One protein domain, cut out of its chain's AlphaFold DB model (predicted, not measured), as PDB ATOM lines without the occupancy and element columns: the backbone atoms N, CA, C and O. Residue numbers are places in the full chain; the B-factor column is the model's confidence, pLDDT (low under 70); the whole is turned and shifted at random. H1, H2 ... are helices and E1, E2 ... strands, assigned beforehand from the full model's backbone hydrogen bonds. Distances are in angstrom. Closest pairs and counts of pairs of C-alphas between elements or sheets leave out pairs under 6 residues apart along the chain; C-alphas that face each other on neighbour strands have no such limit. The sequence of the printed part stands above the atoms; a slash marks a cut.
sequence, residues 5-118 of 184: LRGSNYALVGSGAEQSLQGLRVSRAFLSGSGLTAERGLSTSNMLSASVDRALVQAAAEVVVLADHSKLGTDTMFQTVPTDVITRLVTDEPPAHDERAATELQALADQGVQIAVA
ATOM      1  N   LEU A   5     117.129  94.757 120.140       93.81
ATOM      2  CA  LEU A   5     117.530  94.495 121.519       93.81
ATOM      3  C   LEU A   5     116.436  94.920 122.505       93.81
ATOM      4  O   LEU A   5     116.040  96.084 122.562       93.81
ATOM      5  N   ARG A   6     116.005  93.980 123.342       89.88
ATOM      6  CA  ARG A   6     115.125  94.216 124.479       89.88
ATOM      7  C   ARG A   6     115.963  94.409 125.740       89.88
ATOM      8  O   ARG A   6     116.490  93.459 126.304       89.88
ATOM      9  N   GLY A   7     116.064  95.655 126.199       85.75
ATOM     10  CA  GLY A   7     116.957  96.022 127.305       85.75
ATOM     11  C   GLY A   7     116.622  95.392 128.661       85.75
ATOM     12  O   GLY A   7     117.515  95.233 129.481       85.75
ATOM     13  N   SER A   8     115.371  94.992 128.907       86.44
ATOM     14  CA  SER A   8     114.965  94.448 130.213       86.44
ATOM     15  C   SER A   8     115.526  93.058 130.523       86.44
ATOM     16  O   SER A   8     115.617  92.699 131.691       86.44
ATOM     17  N   ASN A   9     115.895  92.281 129.506       83.62
ATOM     18  CA  ASN A   9     116.505  90.956 129.659       83.62
ATOM     19  C   ASN A   9     117.642  90.697 128.656       83.62
ATOM     20  O   ASN A   9     118.041  89.554 128.466       83.62
ATOM     21  N   TYR A  10     118.138  91.752 128.000       88.69
ATOM     22  CA  TYR A  10     119.193  91.706 126.981       88.69
ATOM     23  C   TYR A  10     118.957  90.682 125.853       88.69
ATOM     24  O   TYR A  10     119.904  90.171 125.259       88.69
ATOM     25  N   ALA A  11     117.692  90.410 125.526       88.81
ATOM     26  CA  ALA A  11     117.314  89.484 124.464       88.81
ATOM     27  C   ALA A  11     117.211  90.192 123.107       88.81
ATOM     28  O   ALA A  11     116.761  91.336 123.027       88.81
ATOM     29  N   LEU A  12     117.577  89.504 122.025       94.75
ATOM     30  CA  LEU A  12     117.307  89.958 120.659       94.75
ATOM     31  C   LEU A  12     115.985  89.362 120.182       94.75
ATOM     32  O   LEU A  12     115.799  88.151 120.253       94.75
ATOM     33  N   VAL A  13     115.077  90.213 119.704       95.00
ATOM     34  CA  VAL A  13     113.718  89.811 119.320       95.00
ATOM     35  C   VAL A  13     113.295  90.309 117.942       95.00
ATOM     36  O   VAL A  13     113.897  91.221 117.374       95.00
ATOM     37  N   GLY A  14     112.213  89.724 117.425       94.31
ATOM     38  CA  GLY A  14     111.617  90.060 116.134       94.31
ATOM     39  C   GLY A  14     112.153  89.209 114.984       94.31
ATOM     40  O   GLY A  14     113.038  88.371 115.159       94.31
ATOM     41  N   SER A  15     111.635  89.465 113.783       94.06
ATOM     42  CA  SER A  15     111.843  88.616 112.602       94.06
ATOM     43  C   SER A  15     113.312  88.351 112.266       94.06
ATOM     44  O   SER A  15     113.668  87.231 111.920       94.06
ATOM     45  N   GLY A  16     114.195  89.344 112.419       94.62
ATOM     46  CA  GLY A  16     115.630  89.157 112.177       94.62
ATOM     47  C   GLY A  16     116.299  88.180 113.156       94.62
ATOM     48  O   GLY A  16     117.241  87.480 112.775       94.62
ATOM     49  N   ALA A  17     115.824  88.108 114.404       95.06
ATOM     50  CA  ALA A  17     116.299  87.134 115.386       95.06
ATOM     51  C   ALA A  17     115.783  85.729 115.040       95.06
ATOM     52  O   ALA A  17     116.568  84.790 114.968       95.06
ATOM     53  N   GLU A  18     114.490  85.611 114.733       95.50
ATOM     54  CA  GLU A  18     113.833  84.351 114.354       95.50
ATOM     55  C   GLU A  18     114.453  83.733 113.092       95.50
ATOM     56  O   GLU A  18     114.833  82.564 113.089       95.50
ATOM     57  N   GLN A  19     114.644  84.527 112.036       94.62
ATOM     58  CA  GLN A  19     115.277  84.081 110.789       94.62
ATOM     59  C   GLN A  19     116.723  83.628 111.003       94.62
ATOM     60  O   GLN A  19     117.175  82.680 110.365       94.62
ATOM     61  N   SER A  20     117.448  84.273 111.926       94.38
ATOM     62  CA  SER A  20     118.812  83.850 112.263       94.38
ATOM     63  C   SER A  20     118.844  82.438 112.854       94.38
ATOM     64  O   SER A  20     119.844  81.751 112.682       94.38
ATOM     65  N   LEU A  21     117.783  82.012 113.551       94.94
ATOM     66  CA  LEU A  21     117.696  80.692 114.181       94.94
ATOM     67  C   LEU A  21     117.345  79.586 113.179       94.94
ATOM     68  O   LEU A  21     117.853  78.478 113.309       94.94
ATOM     69  N   GLN A  22     116.556  79.891 112.144       89.19
ATOM     70  CA  GLN A  22     116.132  78.917 111.125       89.19
ATOM     71  C   GLN A  22     117.297  78.301 110.332       89.19
ATOM     72  O   GLN A  22     117.183  77.187 109.831       89.19
ATOM     73  N   GLY A  23     118.418  79.017 110.205       87.81
ATOM     74  CA  GLY A  23     119.618  78.528 109.518       87.81
ATOM     75  C   GLY A  23     120.568  77.712 110.397       87.81
ATOM     76  O   GLY A  23     121.626  77.300 109.921       87.81
ATOM     77  N   LEU A  24     120.249  77.519 111.680       94.69
ATOM     78  CA  LEU A  24     121.129  76.850 112.631       94.69
ATOM     79  C   LEU A  24     120.699  75.406 112.861       94.69
ATOM     80  O   LEU A  24     119.519  75.085 112.936       94.69
ATOM     81  N   ARG A  25     121.693  74.543 113.068       94.94
ATOM     82  CA  ARG A  25     121.490  73.220 113.655       94.94
ATOM     83  C   ARG A  25     121.873  73.281 115.126       94.94
ATOM     84  O   ARG A  25     123.043  73.119 115.477       94.94
ATOM     85  N   VAL A  26     120.895  73.544 115.982       97.38
ATOM     86  CA  VAL A  26     121.126  73.658 117.420       97.38
ATOM     87  C   VAL A  26     121.135  72.256 118.021       97.38
ATOM     88  O   VAL A  26     120.184  71.495 117.887       97.38
ATOM     89  N   SER A  27     122.234  71.881 118.677       97.81
ATOM     90  CA  SER A  27     122.302  70.571 119.342       97.81
ATOM     91  C   SER A  27     121.426  70.543 120.593       97.81
ATOM     92  O   SER A  27     120.706  69.578 120.810       97.81
ATOM     93  N   ARG A  28     121.464  71.620 121.388       98.00
ATOM     94  CA  ARG A  28     120.694  71.790 122.626       98.00
ATOM     95  C   ARG A  28     120.228  73.228 122.774       98.00
ATOM     96  O   ARG A  28     121.043  74.140 122.648       98.00
ATOM     97  N   ALA A  29     118.952  73.415 123.084       98.12
ATOM     98  CA  ALA A  29     118.397  74.695 123.497       98.12
ATOM     99  C   ALA A  29     118.109  74.672 124.998       98.12
ATOM    100  O   ALA A  29     117.431  73.772 125.486       98.12
ATOM    101  N   PHE A  30     118.606  75.681 125.710       98.38
ATOM    102  CA  PHE A  30     118.262  75.930 127.105       98.38
ATOM    103  C   PHE A  30     117.293  77.104 127.154       98.38
ATOM    104  O   PHE A  30     117.637  78.202 126.715       98.38
ATOM    105  N   LEU A  31     116.086  76.868 127.655       98.00
ATOM    106  CA  LEU A  31     114.999  77.842 127.650       98.00
ATOM    107  C   LEU A  31     114.440  78.017 129.054       98.00
ATOM    108  O   LEU A  31     114.252  77.051 129.786       98.00
ATOM    109  N   SER A  32     114.144  79.259 129.425       96.75
ATOM    110  CA  SER A  32     113.433  79.571 130.663       96.75
ATOM    111  C   SER A  32     112.205  80.412 130.351       96.75
ATOM    112  O   SER A  32     112.129  81.070 129.315       96.75
ATOM    113  N   GLY A  33     111.236  80.373 131.252       95.31
ATOM    114  CA  GLY A  33     109.953  81.035 131.097       95.31
ATOM    115  C   GLY A  33     109.492  81.673 132.396       95.31
ATOM    116  O   GLY A  33     110.224  81.764 133.384       95.31
ATOM    117  N   SER A  34     108.251  82.132 132.372       96.81
ATOM    118  CA  SER A  34     107.550  82.684 133.529       96.81
ATOM    119  C   SER A  34     106.678  81.643 134.235       96.81
ATOM    120  O   SER A  34     106.238  81.897 135.350       96.81
ATOM    121  N   GLY A  35     106.442  80.490 133.608       98.00
ATOM    122  CA  GLY A  35     105.672  79.399 134.187       98.00
ATOM    123  C   GLY A  35     105.835  78.098 133.405       98.00
ATOM    124  O   GLY A  35     106.170  78.128 132.219       98.00
ATOM    125  N   LEU A  36     105.637  76.971 134.079       98.69
ATOM    126  CA  LEU A  36     105.709  75.627 133.517       98.69
ATOM    127  C   LEU A  36     104.605  74.760 134.129       98.69
ATOM    128  O   LEU A  36     104.545  74.631 135.350       98.69
ATOM    129  N   THR A  37     103.779  74.139 133.290       98.69
ATOM    130  CA  THR A  37     102.819  73.101 133.704       98.69
ATOM    131  C   THR A  37     103.020  71.839 132.875       98.69
ATOM    132  O   THR A  37     103.464  71.919 131.732       98.69
ATOM    133  N   ALA A  38     102.679  70.670 133.406       98.38
ATOM    134  CA  ALA A  38     102.723  69.415 132.660       98.38
ATOM    135  C   ALA A  38     101.692  69.386 131.520       98.38
ATOM    136  O   ALA A  38     101.926  68.777 130.479       98.38
ATOM    137  N   GLU A  39     100.558  70.071 131.683       98.12
ATOM    138  CA  GLU A  39      99.506  70.133 130.662       98.12
ATOM    139  C   GLU A  39      99.930  70.958 129.439       98.12
ATOM    140  O   GLU A  39      99.718  70.543 128.300       98.12
ATOM    141  N   ARG A  40     100.515  72.140 129.663       97.88
ATOM    142  CA  ARG A  40     100.763  73.125 128.601       97.88
ATOM    143  C   ARG A  40     102.245  73.312 128.288       97.88
ATOM    144  O   ARG A  40     102.571  73.789 127.206       97.88
ATOM    145  N   GLY A  41     103.151  72.954 129.179       98.44
ATOM    146  CA  GLY A  41     104.585  73.147 129.005       98.44
ATOM    147  C   GLY A  41     105.042  74.550 129.404       98.44
ATOM    148  O   GLY A  41     104.411  75.231 130.218       98.44
ATOM    149  N   LEU A  42     106.188  74.978 128.873       98.69
ATOM    150  CA  LEU A  42     106.813  76.252 129.228       98.69
ATOM    151  C   LEU A  42     106.025  77.419 128.630       98.69
ATOM    152  O   LEU A  42     105.658  77.402 127.453       98.69
ATOM    153  N   SER A  43     105.818  78.470 129.417       98.50
ATOM    154  CA  SER A  43     105.138  79.689 128.984       98.50
ATOM    155  C   SER A  43     105.872  80.958 129.423       98.50
ATOM    156  O   SER A  43     106.662  80.973 130.370       98.50
ATOM    157  N   THR A  44     105.619  82.055 128.709       97.00
ATOM    158  CA  THR A  44     106.102  83.400 129.039       97.00
ATOM    159  C   THR A  44     105.012  84.453 128.842       97.00
ATOM    160  O   THR A  44     104.111  84.316 128.012       97.00
ATOM    161  N   SER A  45     105.127  85.571 129.555       95.69
ATOM    162  CA  SER A  45     104.212  86.714 129.424       95.69
ATOM    163  C   SER A  45     104.565  87.653 128.261       95.69
ATOM    164  O   SER A  45     103.872  88.642 128.031       95.69
ATOM    165  N   ASN A  46     105.650  87.392 127.520       93.94
ATOM    166  CA  ASN A  46     106.112  88.259 126.435       93.94
ATOM    167  C   ASN A  46     106.037  87.580 125.058       93.94
ATOM    168  O   ASN A  46     106.838  86.704 124.747       93.94
ATOM    169  N   MET A  47     105.140  88.067 124.196       95.62
ATOM    170  CA  MET A  47     104.923  87.519 122.849       95.62
ATOM    171  C   MET A  47     106.188  87.505 121.976       95.62
ATOM    172  O   MET A  47     106.421  86.543 121.252       95.62
ATOM    173  N   LEU A  48     107.016  88.555 122.044       95.12
ATOM    174  CA  LEU A  48     108.231  88.646 121.228       95.12
ATOM    175  C   LEU A  48     109.287  87.624 121.661       95.12
ATOM    176  O   LEU A  48     109.943  87.034 120.809       95.12
ATOM    177  N   SER A  49     109.420  87.390 122.968       94.31
ATOM    178  CA  SER A  49     110.292  86.336 123.503       94.31
ATOM    179  C   SER A  49     109.748  84.964 123.109       94.31
ATOM    180  O   SER A  49     110.484  84.157 122.562       94.31
ATOM    181  N   ALA A  50     108.431  84.759 123.239       97.06
ATOM    182  CA  ALA A  50     107.789  83.508 122.850       97.06
ATOM    183  C   ALA A  50     108.020  83.142 121.379       97.06
ATOM    184  O   ALA A  50     108.222  81.974 121.060       97.06
ATOM    185  N   SER A  51     107.993  84.126 120.480       96.75
ATOM    186  CA  SER A  51     108.248  83.908 119.052       96.75
ATOM    187  C   SER A  51     109.677  83.416 118.792       96.75
ATOM    188  O   SER A  51     109.884  82.432 118.081       96.75
ATOM    189  N   VAL A  52     110.663  84.048 119.434       96.81
ATOM    190  CA  VAL A  52     112.077  83.660 119.321       96.81
ATOM    191  C   VAL A  52     112.340  82.303 119.969       96.81
ATOM    192  O   VAL A  52     113.006  81.469 119.361       96.81
ATOM    193  N   ASP A  53     111.786  82.051 121.157       97.25
ATOM    194  CA  ASP A  53     111.938  80.777 121.863       97.25
ATOM    195  C   ASP A  53     111.384  79.627 121.018       97.25
ATOM    196  O   ASP A  53     112.059  78.618 120.843       97.25
ATOM    197  N   ARG A  54     110.208  79.801 120.401       97.81
ATOM    198  CA  ARG A  54     109.641  78.809 119.473       97.81
ATOM    199  C   ARG A  54     110.545  78.581 118.266       97.81
ATOM    200  O   ARG A  54     110.760  77.435 117.891       97.81
ATOM    201  N   ALA A  55     111.100  79.637 117.669       97.25
ATOM    202  CA  ALA A  55     112.052  79.486 116.568       97.25
ATOM    203  C   ALA A  55     113.312  78.712 117.004       97.25
ATOM    204  O   ALA A  55     113.820  77.892 116.241       97.25
ATOM    205  N   LEU A  56     113.782  78.921 118.239       97.56
ATOM    206  CA  LEU A  56     114.909  78.184 118.808       97.56
ATOM    207  C   LEU A  56     114.555  76.712 119.065       97.56
ATOM    208  O   LEU A  56     115.354  75.844 118.724       97.56
ATOM    209  N   VAL A  57     113.362  76.426 119.599       97.88
ATOM    210  CA  VAL A  57     112.837  75.058 119.778       97.88
ATOM    211  C   VAL A  57     112.827  74.306 118.451       97.88
ATOM    212  O   VAL A  57     113.319  73.187 118.390       97.88
ATOM    213  N   GLN A  58     112.329  74.926 117.378       97.00
ATOM    214  CA  GLN A  58     112.262  74.282 116.058       97.00
ATOM    215  C   GLN A  58     113.645  73.971 115.465       97.00
ATOM    216  O   GLN A  58     113.787  73.026 114.694       97.00
ATOM    217  N   ALA A  59     114.669  74.753 115.812       97.12
ATOM    218  CA  ALA A  59     116.040  74.533 115.352       97.12
ATOM    219  C   ALA A  59     116.823  73.524 116.217       97.12
ATOM    220  O   ALA A  59     117.939  73.137 115.846       97.12
ATOM    221  N   ALA A  60     116.286  73.139 117.380       98.00
ATOM    222  CA  ALA A  60     116.982  72.357 118.392       98.00
ATOM    223  C   ALA A  60     116.685  70.858 118.301       98.00
ATOM    224  O   ALA A  60     115.541  70.439 118.172       98.00
ATOM    225  N   ALA A  61     117.732  70.041 118.427       97.31
ATOM    226  CA  ALA A  61     117.596  68.590 118.538       97.31
ATOM    227  C   ALA A  61     117.176  68.134 119.948       97.31
ATOM    228  O   ALA A  61     116.547  67.093 120.094       97.31
ATOM    229  N   GLU A  62     117.532  68.900 120.980       98.25
ATOM    230  CA  GLU A  62     117.205  68.621 122.379       98.25
ATOM    231  C   GLU A  62     116.790  69.929 123.065       98.25
ATOM    232  O   GLU A  62     117.490  70.944 122.961       98.25
ATOM    233  N   VAL A  63     115.653  69.912 123.763       98.69
ATOM    234  CA  VAL A  63     115.122  71.077 124.482       98.69
ATOM    235  C   VAL A  63     115.188  70.830 125.980       98.69
ATOM    236  O   VAL A  63     114.546  69.916 126.503       98.69
ATOM    237  N   VAL A  64     115.961  71.670 126.661       98.75
ATOM    238  CA  VAL A  64     116.142  71.663 128.109       98.75
ATOM    239  C   VAL A  64     115.463  72.899 128.687       98.75
ATOM    240  O   VAL A  64     115.805  74.033 128.346       98.75
ATOM    241  N   VAL A  65     114.507  72.682 129.578       98.62
ATOM    242  CA  VAL A  65     113.805  73.750 130.284       98.62
ATOM    243  C   VAL A  65     114.486  74.028 131.618       98.62
ATOM    244  O   VAL A  65     114.861  73.113 132.344       98.62
ATOM    245  N   LEU A  66     114.643  75.310 131.937       98.31
ATOM    246  CA  LEU A  66     115.145  75.811 133.209       98.31
ATOM    247  C   LEU A  66     113.990  76.499 133.938       98.31
ATOM    248  O   LEU A  66     113.553  77.583 133.526       98.31
ATOM    249  N   ALA A  67     113.496  75.896 135.011       97.75
ATOM    250  CA  ALA A  67     112.431  76.472 135.819       97.75
ATOM    251  C   ALA A  67     112.675  76.159 137.293       97.75
ATOM    252  O   ALA A  67     112.712  74.996 137.678       97.75
ATOM    253  N   ASP A  68     112.838  77.202 138.103       96.69
ATOM    254  CA  ASP A  68     112.776  77.071 139.556       96.69
ATOM    255  C   ASP A  68     111.376  76.620 140.006       96.69
ATOM    256  O   ASP A  68     110.393  76.755 139.268       96.69
ATOM    257  N   HIS A  69     111.290  76.093 141.222       96.44
ATOM    258  CA  HIS A  69     110.061  75.572 141.806       96.44
ATOM    259  C   HIS A  69     108.920  76.596 141.791       96.44
ATOM    260  O   HIS A  69     107.770  76.229 141.560       96.44
ATOM    261  N   SER A  70     109.222  77.894 141.928       96.56
ATOM    262  CA  SER A  70     108.204  78.956 141.939       96.56
ATOM    263  C   SER A  70     107.453  79.101 140.603       96.56
ATOM    264  O   SER A  70     106.330  79.617 140.556       96.56
ATOM    265  N   LYS A  71     108.043  78.617 139.503       97.69
ATOM    266  CA  LYS A  71     107.430  78.602 138.165       97.69
ATOM    267  C   LYS A  71     106.566  77.369 137.917       97.69
ATOM    268  O   LYS A  71     105.772  77.391 136.973       97.69
ATOM    269  N   LEU A  72     106.698  76.318 138.724       98.12
ATOM    270  CA  LEU A  72     105.966  75.069 138.537       98.12
ATOM    271  C   LEU A  72     104.479  75.246 138.867       98.12
ATOM    272  O   LEU A  72     104.092  75.876 139.852       98.12
ATOM    273  N   GLY A  73     103.638  74.743 137.971       97.44
ATOM    274  CA  GLY A  73     102.185  74.877 138.006       97.44
ATOM    275  C   GLY A  73     101.684  76.259 137.594       97.44
ATOM    276  O   GLY A  73     100.483  76.526 137.678       97.44
ATOM    277  N   THR A  74     102.577  77.184 137.223       97.75
ATOM    278  CA  THR A  74     102.216  78.535 136.768       97.75
ATOM    279  C   THR A  74     102.036  78.524 135.264       97.75
ATOM    280  O   THR A  74     102.920  78.087 134.536       97.75
ATOM    281  N   ASP A  75     100.916  79.066 134.796       96.19
ATOM    282  CA  ASP A  75     100.673  79.268 133.375       96.19
ATOM    283  C   ASP A  75     100.587  80.761 133.037       96.19
ATOM    284  O   ASP A  75     100.018  81.563 133.781       96.19
ATOM    285  N   THR A  76     101.179  81.147 131.911       96.25
ATOM    286  CA  THR A  76     101.245  82.536 131.444       96.25
ATOM    287  C   THR A  76     100.799  82.653 129.990       96.25
ATOM    288  O   THR A  76     100.547  81.664 129.309       96.25
ATOM    289  N   MET A  77     100.647  83.878 129.480       97.44
ATOM    290  CA  MET A  77      99.903  84.135 128.238       97.44
ATOM    291  C   MET A  77     100.374  83.315 127.023       97.44
ATOM    292  O   MET A  77      99.540  82.767 126.297       97.44
ATOM    293  N   PHE A  78     101.684  83.190 126.794       98.38
ATOM    294  CA  PHE A  78     102.224  82.596 125.570       98.38
ATOM    295  C   PHE A  78     103.021  81.322 125.861       98.38
ATOM    296  O   PHE A  78     104.126  81.392 126.386       98.38
ATOM    297  N   GLN A  79     102.499  80.165 125.450       98.31
ATOM    298  CA  GLN A  79     103.247  78.900 125.441       98.31
ATOM    299  C   GLN A  79     104.464  79.009 124.511       98.31
ATOM    300  O   GLN A  79     104.315  79.392 123.350       98.31
ATOM    301  N   THR A  80     105.653  78.675 124.991       98.12
ATOM    302  CA  THR A  80     106.906  78.705 124.223       98.12
ATOM    303  C   THR A  80     107.375  77.310 123.839       98.12
ATOM    304  O   THR A  80     107.798  77.113 122.702       98.12
ATOM    305  N   VAL A  81     107.245  76.347 124.754       98.50
ATOM    306  CA  VAL A  81     107.665  74.957 124.567       98.50
ATOM    307  C   VAL A  81     106.514  74.052 125.008       98.50
ATOM    308  O   VAL A  81     106.191  74.068 126.196       98.50
ATOM    309  N   PRO A  82     105.861  73.302 124.107       98.19
ATOM    310  CA  PRO A  82     104.869  72.314 124.523       98.19
ATOM    311  C   PRO A  82     105.548  71.169 125.294       98.19
ATOM    312  O   PRO A  82     106.736  70.917 125.106       98.19
ATOM    313  N   THR A  83     104.833  70.507 126.205       98.25
ATOM    314  CA  THR A  83     105.460  69.538 127.124       98.25
ATOM    315  C   THR A  83     106.093  68.347 126.406       98.25
ATOM    316  O   THR A  83     107.161  67.889 126.799       98.25
ATOM    317  N   ASP A  84     105.484  67.900 125.310       97.88
ATOM    318  CA  ASP A  84     105.900  66.748 124.504       97.88
ATOM    319  C   ASP A  84     107.273  66.902 123.831       97.88
ATOM    320  O   ASP A  84     107.902  65.901 123.488       97.88
ATOM    321  N   VAL A  85     107.769  68.133 123.663       98.06
ATOM    322  CA  VAL A  85     109.120  68.384 123.129       98.06
ATOM    323  C   VAL A  85     110.161  68.644 124.219       98.06
ATOM    324  O   VAL A  85     111.350  68.761 123.912       98.06
ATOM    325  N   ILE A  86     109.755  68.752 125.489       98.56
ATOM    326  CA  ILE A  86     110.682  68.959 126.605       98.56
ATOM    327  C   ILE A  86     111.401  67.643 126.886       98.56
ATOM    328  O   ILE A  86     110.810  66.662 127.320       98.56
ATOM    329  N   THR A  87     112.716  67.631 126.694       98.25
ATOM    330  CA  THR A  87     113.528  66.435 126.969       98.25
ATOM    331  C   THR A  87     113.982  66.374 128.424       98.25
ATOM    332  O   THR A  87     114.076  65.299 129.021       98.25
ATOM    333  N   ARG A  88     114.269  67.541 129.010       98.56
ATOM    334  CA  ARG A  88     114.802  67.667 130.362       98.56
ATOM    335  C   ARG A  88     114.316  68.947 131.023       98.56
ATOM    336  O   ARG A  88     114.294  69.998 130.389       98.56
ATOM    337  N   LEU A  89     114.016  68.856 132.311       98.56
ATOM    338  CA  LEU A  89     113.810  69.980 133.212       98.56
ATOM    339  C   LEU A  89     114.986  70.059 134.190       98.56
ATOM    340  O   LEU A  89     115.338  69.067 134.825       98.56
ATOM    341  N   VAL A  90     115.571  71.244 134.332       98.38
ATOM    342  CA  VAL A  90     116.458  71.587 135.447       98.38
ATOM    343  C   VAL A  90     115.711  72.531 136.382       98.38
ATOM    344  O   VAL A  90     115.236  73.584 135.948       98.38
ATOM    345  N   THR A  91     115.623  72.150 137.652       97.81
ATOM    346  CA  THR A  91     114.915  72.887 138.705       97.81
ATOM    347  C   THR A  91     115.756  72.939 139.979       97.81
ATOM    348  O   THR A  91     116.723  72.191 140.104       97.81
ATOM    349  N   ASP A  92     115.457  73.851 140.894       96.06
ATOM    350  CA  ASP A  92     116.006  73.836 142.251       96.06
ATOM    351  C   ASP A  92     115.177  72.910 143.155       96.06
ATOM    352  O   ASP A  92     114.143  72.388 142.744       96.06
ATOM    353  N   GLU A  93     115.653  72.651 144.374       94.50
ATOM    354  CA  GLU A  93     114.913  71.809 145.319       94.50
ATOM    355  C   GLU A  93     113.634  72.542 145.766       94.50
ATOM    356  O   GLU A  93     113.735  73.606 146.390       94.50
ATOM    357  N   PRO A  94     112.431  72.014 145.466       89.56
ATOM    358  CA  PRO A  94     111.195  72.641 145.905       89.56
ATOM    359  C   PRO A  94     111.065  72.573 147.437       89.56
ATOM    360  O   PRO A  94     111.443  71.576 148.058       89.56
ATOM    361  N   PRO A  95     110.487  73.597 148.090       90.06
ATOM    362  CA  PRO A  95     110.164  73.526 149.506       90.06
ATOM    363  C   PRO A  95     109.250  72.330 149.800       90.06
ATOM    364  O   PRO A  95     108.280  72.100 149.086       90.06
ATOM    365  N   ALA A  96     109.484  71.618 150.907       89.81
ATOM    366  CA  ALA A  96     108.738  70.396 151.253       89.81
ATOM    367  C   ALA A  96     107.207  70.567 151.387       89.81
ATOM    368  O   ALA A  96     106.479  69.581 151.433       89.81
ATOM    369  N   HIS A  97     106.721  71.804 151.489       91.50
ATOM    370  CA  HIS A  97     105.302  72.148 151.601       91.50
ATOM    371  C   HIS A  97     104.693  72.646 150.278       91.50
ATOM    372  O   HIS A  97     103.519  73.009 150.250       91.50
ATOM    373  N   ASP A  98     105.468  72.693 149.192       93.25
ATOM    374  CA  ASP A  98     104.985  73.084 147.869       93.25
ATOM    375  C   ASP A  98     104.429  71.860 147.120       93.25
ATOM    376  O   ASP A  98     105.064  71.268 146.244       93.25
ATOM    377  N   GLU A  99     103.213  71.456 147.497       94.81
ATOM    378  CA  GLU A  99     102.508  70.324 146.876       94.81
ATOM    379  C   GLU A  99     102.257  70.541 145.377       94.81
ATOM    380  O   GLU A  99     102.216  69.583 144.599       94.81
ATOM    381  N   ARG A 100     102.117  71.802 144.950       96.50
ATOM    382  CA  ARG A 100     101.913  72.170 143.547       96.50
ATOM    383  C   ARG A 100     103.159  71.860 142.730       96.50
ATOM    384  O   ARG A 100     103.050  71.176 141.716       96.50
ATOM    385  N   ALA A 101     104.328  72.316 143.180       96.69
ATOM    386  CA  ALA A 101     105.595  71.996 142.535       96.69
ATOM    387  C   ALA A 101     105.809  70.478 142.453       96.69
ATOM    388  O   ALA A 101     106.111  69.959 141.380       96.69
ATOM    389  N   ALA A 102     105.571  69.755 143.553       96.00
ATOM    390  CA  ALA A 102     105.709  68.300 143.588       96.00
ATOM    391  C   ALA A 102     104.778  67.586 142.587       96.00
ATOM    392  O   ALA A 102     105.217  66.687 141.868       96.00
ATOM    393  N   THR A 103     103.515  68.014 142.497       97.75
ATOM    394  CA  THR A 103     102.526  67.446 141.564       97.75
ATOM    395  C   THR A 103     102.951  67.639 140.110       97.75
ATOM    396  O   THR A 103     102.869  66.713 139.305       97.75
ATOM    397  N   GLU A 104     103.446  68.827 139.771       98.12
ATOM    398  CA  GLU A 104     103.876  69.159 138.411       98.12
ATOM    399  C   GLU A 104     105.151  68.415 138.014       98.12
ATOM    400  O   GLU A 104     105.240  67.913 136.895       98.12
ATOM    401  N   LEU A 105     106.114  68.265 138.931       98.00
ATOM    402  CA  LEU A 105     107.296  67.431 138.694       98.00
ATOM    403  C   LEU A 105     106.903  65.978 138.427       98.00
ATOM    404  O   LEU A 105     107.407  65.382 137.477       98.00
ATOM    405  N   GLN A 106     105.983  65.420 139.217       97.94
ATOM    406  CA  GLN A 106     105.512  64.056 138.992       97.94
ATOM    407  C   GLN A 106     104.832  63.922 137.622       97.94
ATOM    408  O   GLN A 106     105.187  63.038 136.849       97.94
ATOM    409  N   ALA A 107     103.924  64.838 137.280       98.38
ATOM    410  CA  ALA A 107     103.218  64.804 136.002       98.38
ATOM    411  C   ALA A 107     104.158  64.982 134.793       98.38
ATOM    412  O   ALA A 107     103.967  64.338 133.763       98.38
ATOM    413  N   LEU A 108     105.199  65.813 134.906       98.44
ATOM    414  CA  LEU A 108     106.238  65.952 133.880       98.44
ATOM    415  C   LEU A 108     107.065  64.666 133.732       98.44
ATOM    416  O   LEU A 108     107.335  64.233 132.609       98.44
ATOM    417  N   ALA A 109     107.441  64.034 134.846       98.19
ATOM    418  CA  ALA A 109     108.160  62.761 134.833       98.19
ATOM    419  C   ALA A 109     107.325  61.643 134.189       98.19
ATOM    420  O   ALA A 109     107.851  60.875 133.384       98.19
ATOM    421  N   ASP A 110     106.021  61.596 134.476       98.25
ATOM    422  CA  ASP A 110     105.080  60.635 133.887       98.25
ATOM    423  C   ASP A 110     104.951  60.806 132.361       98.25
ATOM    424  O   ASP A 110     104.694  59.840 131.641       98.25
ATOM    425  N   GLN A 111     105.189  62.017 131.846       97.88
ATOM    426  CA  GLN A 111     105.263  62.309 130.409       97.88
ATOM    427  C   GLN A 111     106.650  62.042 129.794       97.88
ATOM    428  O   GLN A 111     106.850  62.256 128.599       97.88
ATOM    429  N   GLY A 112     107.609  61.544 130.579       97.69
ATOM    430  CA  GLY A 112     108.947  61.174 130.113       97.69
ATOM    431  C   GLY A 112     109.986  62.296 130.168       97.69
ATOM    432  O   GLY A 112     111.096  62.115 129.658       97.69
ATOM    433  N   VAL A 113     109.678  63.434 130.799       98.44
ATOM    434  CA  VAL A 113     110.648  64.520 130.997       98.44
ATOM    435  C   VAL A 113     111.700  64.094 132.022       98.44
ATOM    436  O   VAL A 113     111.382  63.709 133.146       98.44
ATOM    437  N   GLN A 114     112.982  64.206 131.670       98.38
ATOM    438  CA  GLN A 114     114.069  63.935 132.614       98.38
ATOM    439  C   GLN A 114     114.231  65.106 133.586       98.38
ATOM    440  O   GLN A 114     114.514  66.220 133.159       98.38
ATOM    441  N   ILE A 115     114.112  64.871 134.890       98.12
ATOM    442  CA  ILE A 115     114.210  65.938 135.896       98.12
ATOM    443  C   ILE A 115     115.589  65.907 136.553       98.12
ATOM    444  O   ILE A 115     116.065  64.860 136.991       98.12
ATOM    445  N   ALA A 116     116.241  67.066 136.609       97.19
ATOM    446  CA  ALA A 116     117.497  67.276 137.311       97.19
ATOM    447  C   ALA A 116     117.326  68.387 138.351       97.19
ATOM    448  O   ALA A 116     117.042  69.532 137.996       97.19
ATOM    449  N   VAL A 117     117.539  68.051 139.622       95.69
ATOM    450  CA  VAL A 117     117.549  69.033 140.708       95.69
ATOM    451  C   VAL A 117     118.961  69.592 140.870       95.69
ATOM    452  O   VAL A 117     119.929  68.845 141.024       95.69
ATOM    453  N   ALA A 118     119.092  70.912 140.790       92.75
ATOM    454  CA  ALA A 118     120.345  71.623 140.979       92.75
ATOM    455  C   ALA A 118     120.600  71.832 142.479       92.75
ATOM    456  O   ALA A 118     119.943  72.648 143.120       92.75
TER     457      ALA A 118
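Overview. This is residues 5 to 118 of the 184 residues of the protein "DeoR family transcriptional regulator" of Streptomyces sp. SID5785 (UniProt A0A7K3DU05). Look first for a sheet of four parallel strands, in the order E2 E5 E7 E8, with a row of parts packed on it: H2 over the edge strand E2, then the small antiparallel sheet E3 E4 E6, whose E4 comes close to E2 and E5, then H3 by E7 and E8. H1 packs on the far side of H2 from the small sheet, and with E1 makes one end of the long axis. The printed part has 114 residues, with three named helices and eight named strands in the order E1 H1 E2 E3 E4 H2 E5 E6 E7 H3 E8; the class is mixed, helices and strands. It is compact, with a radius of gyration of the C-alphas of 14.0 A, yet elongated in outline, spanning 44 by 28 by 23 A.

Arrangement. Begin with the larger sheet: E2, residues 29 to 32, is parallel to E5, residues 63 to 66, with N 64 and O 29 2.8 A apart. Next comes E7, residues 88 to 91, parallel to E5, with N 65 and O 88 at 2.8 A. E8, residues 114 to 117, is the edge strand beyond E7, parallel to it, with N 89 and O 114 at 2.8 A. H3, residues 99 to 110, makes with E7 and E8 a strand-helix-strand unit, two parallel neighbour strands with a helix between them along the chain; its crossover is right-handed. H3 is on this sheet, and its closest C-alphas to E8 are those of Ala 109 and Ile 115, 6.9 A. In the smaller sheet, E3, residues 35 to 37, and E4, residues 41 to 44, form a hairpin, with N 41 and O 37 at 2.8 A. E4 is also antiparallel to E6, residues 78 to 81, with N 44 and O 78 at 2.8 A. E4 comes closest to E5 at the C-alphas of Leu 42 and Val 65, 7.5 A apart. H2, residues 47 to 59, and H3 are on one face of this sheet, an arrangement of two layers, helices over one face of a sheet. H2 lies over E6 at a height over the sheet of 7.7 A, and the C-alphas of Ala 50 and Thr 80 are their closest, 5.1 A. H2 is on the larger sheet too, over E2. H1, residues 15 to 22, touches H2 at a shallow tilt of 19 degrees, the same way, closest at the C-alphas of Glu 18 and Val 52, 5.3 A. E1, residues 11 to 13, pairs with no named strand; residues 5 to 6 pair antiparallel with its residues 11 to 12. In H1, H2 and H3 every O i to N i+4 pair is within hydrogen-bond range.

Along the chain. Find C-alpha 29 at (118.397, 74.695, 123.497), where E2 begins. H2 starts at C-alpha 47, (104.923, 87.519, 122.849), and runs 18.7 A; H3 runs 16.4 A and H1 10.7 A. E8 ends at C-alpha 117, (117.549, 69.033, 140.708).

Size, cuts and confidence. The C-alphas of Gly 23 and His 97 are the two farthest apart, 44.9 A. The link from E5 to E6, 11 residues, is long. The printed part has no cut, and no printed residue is under 70 in pLDDT; the mean of the printed part is 96.1.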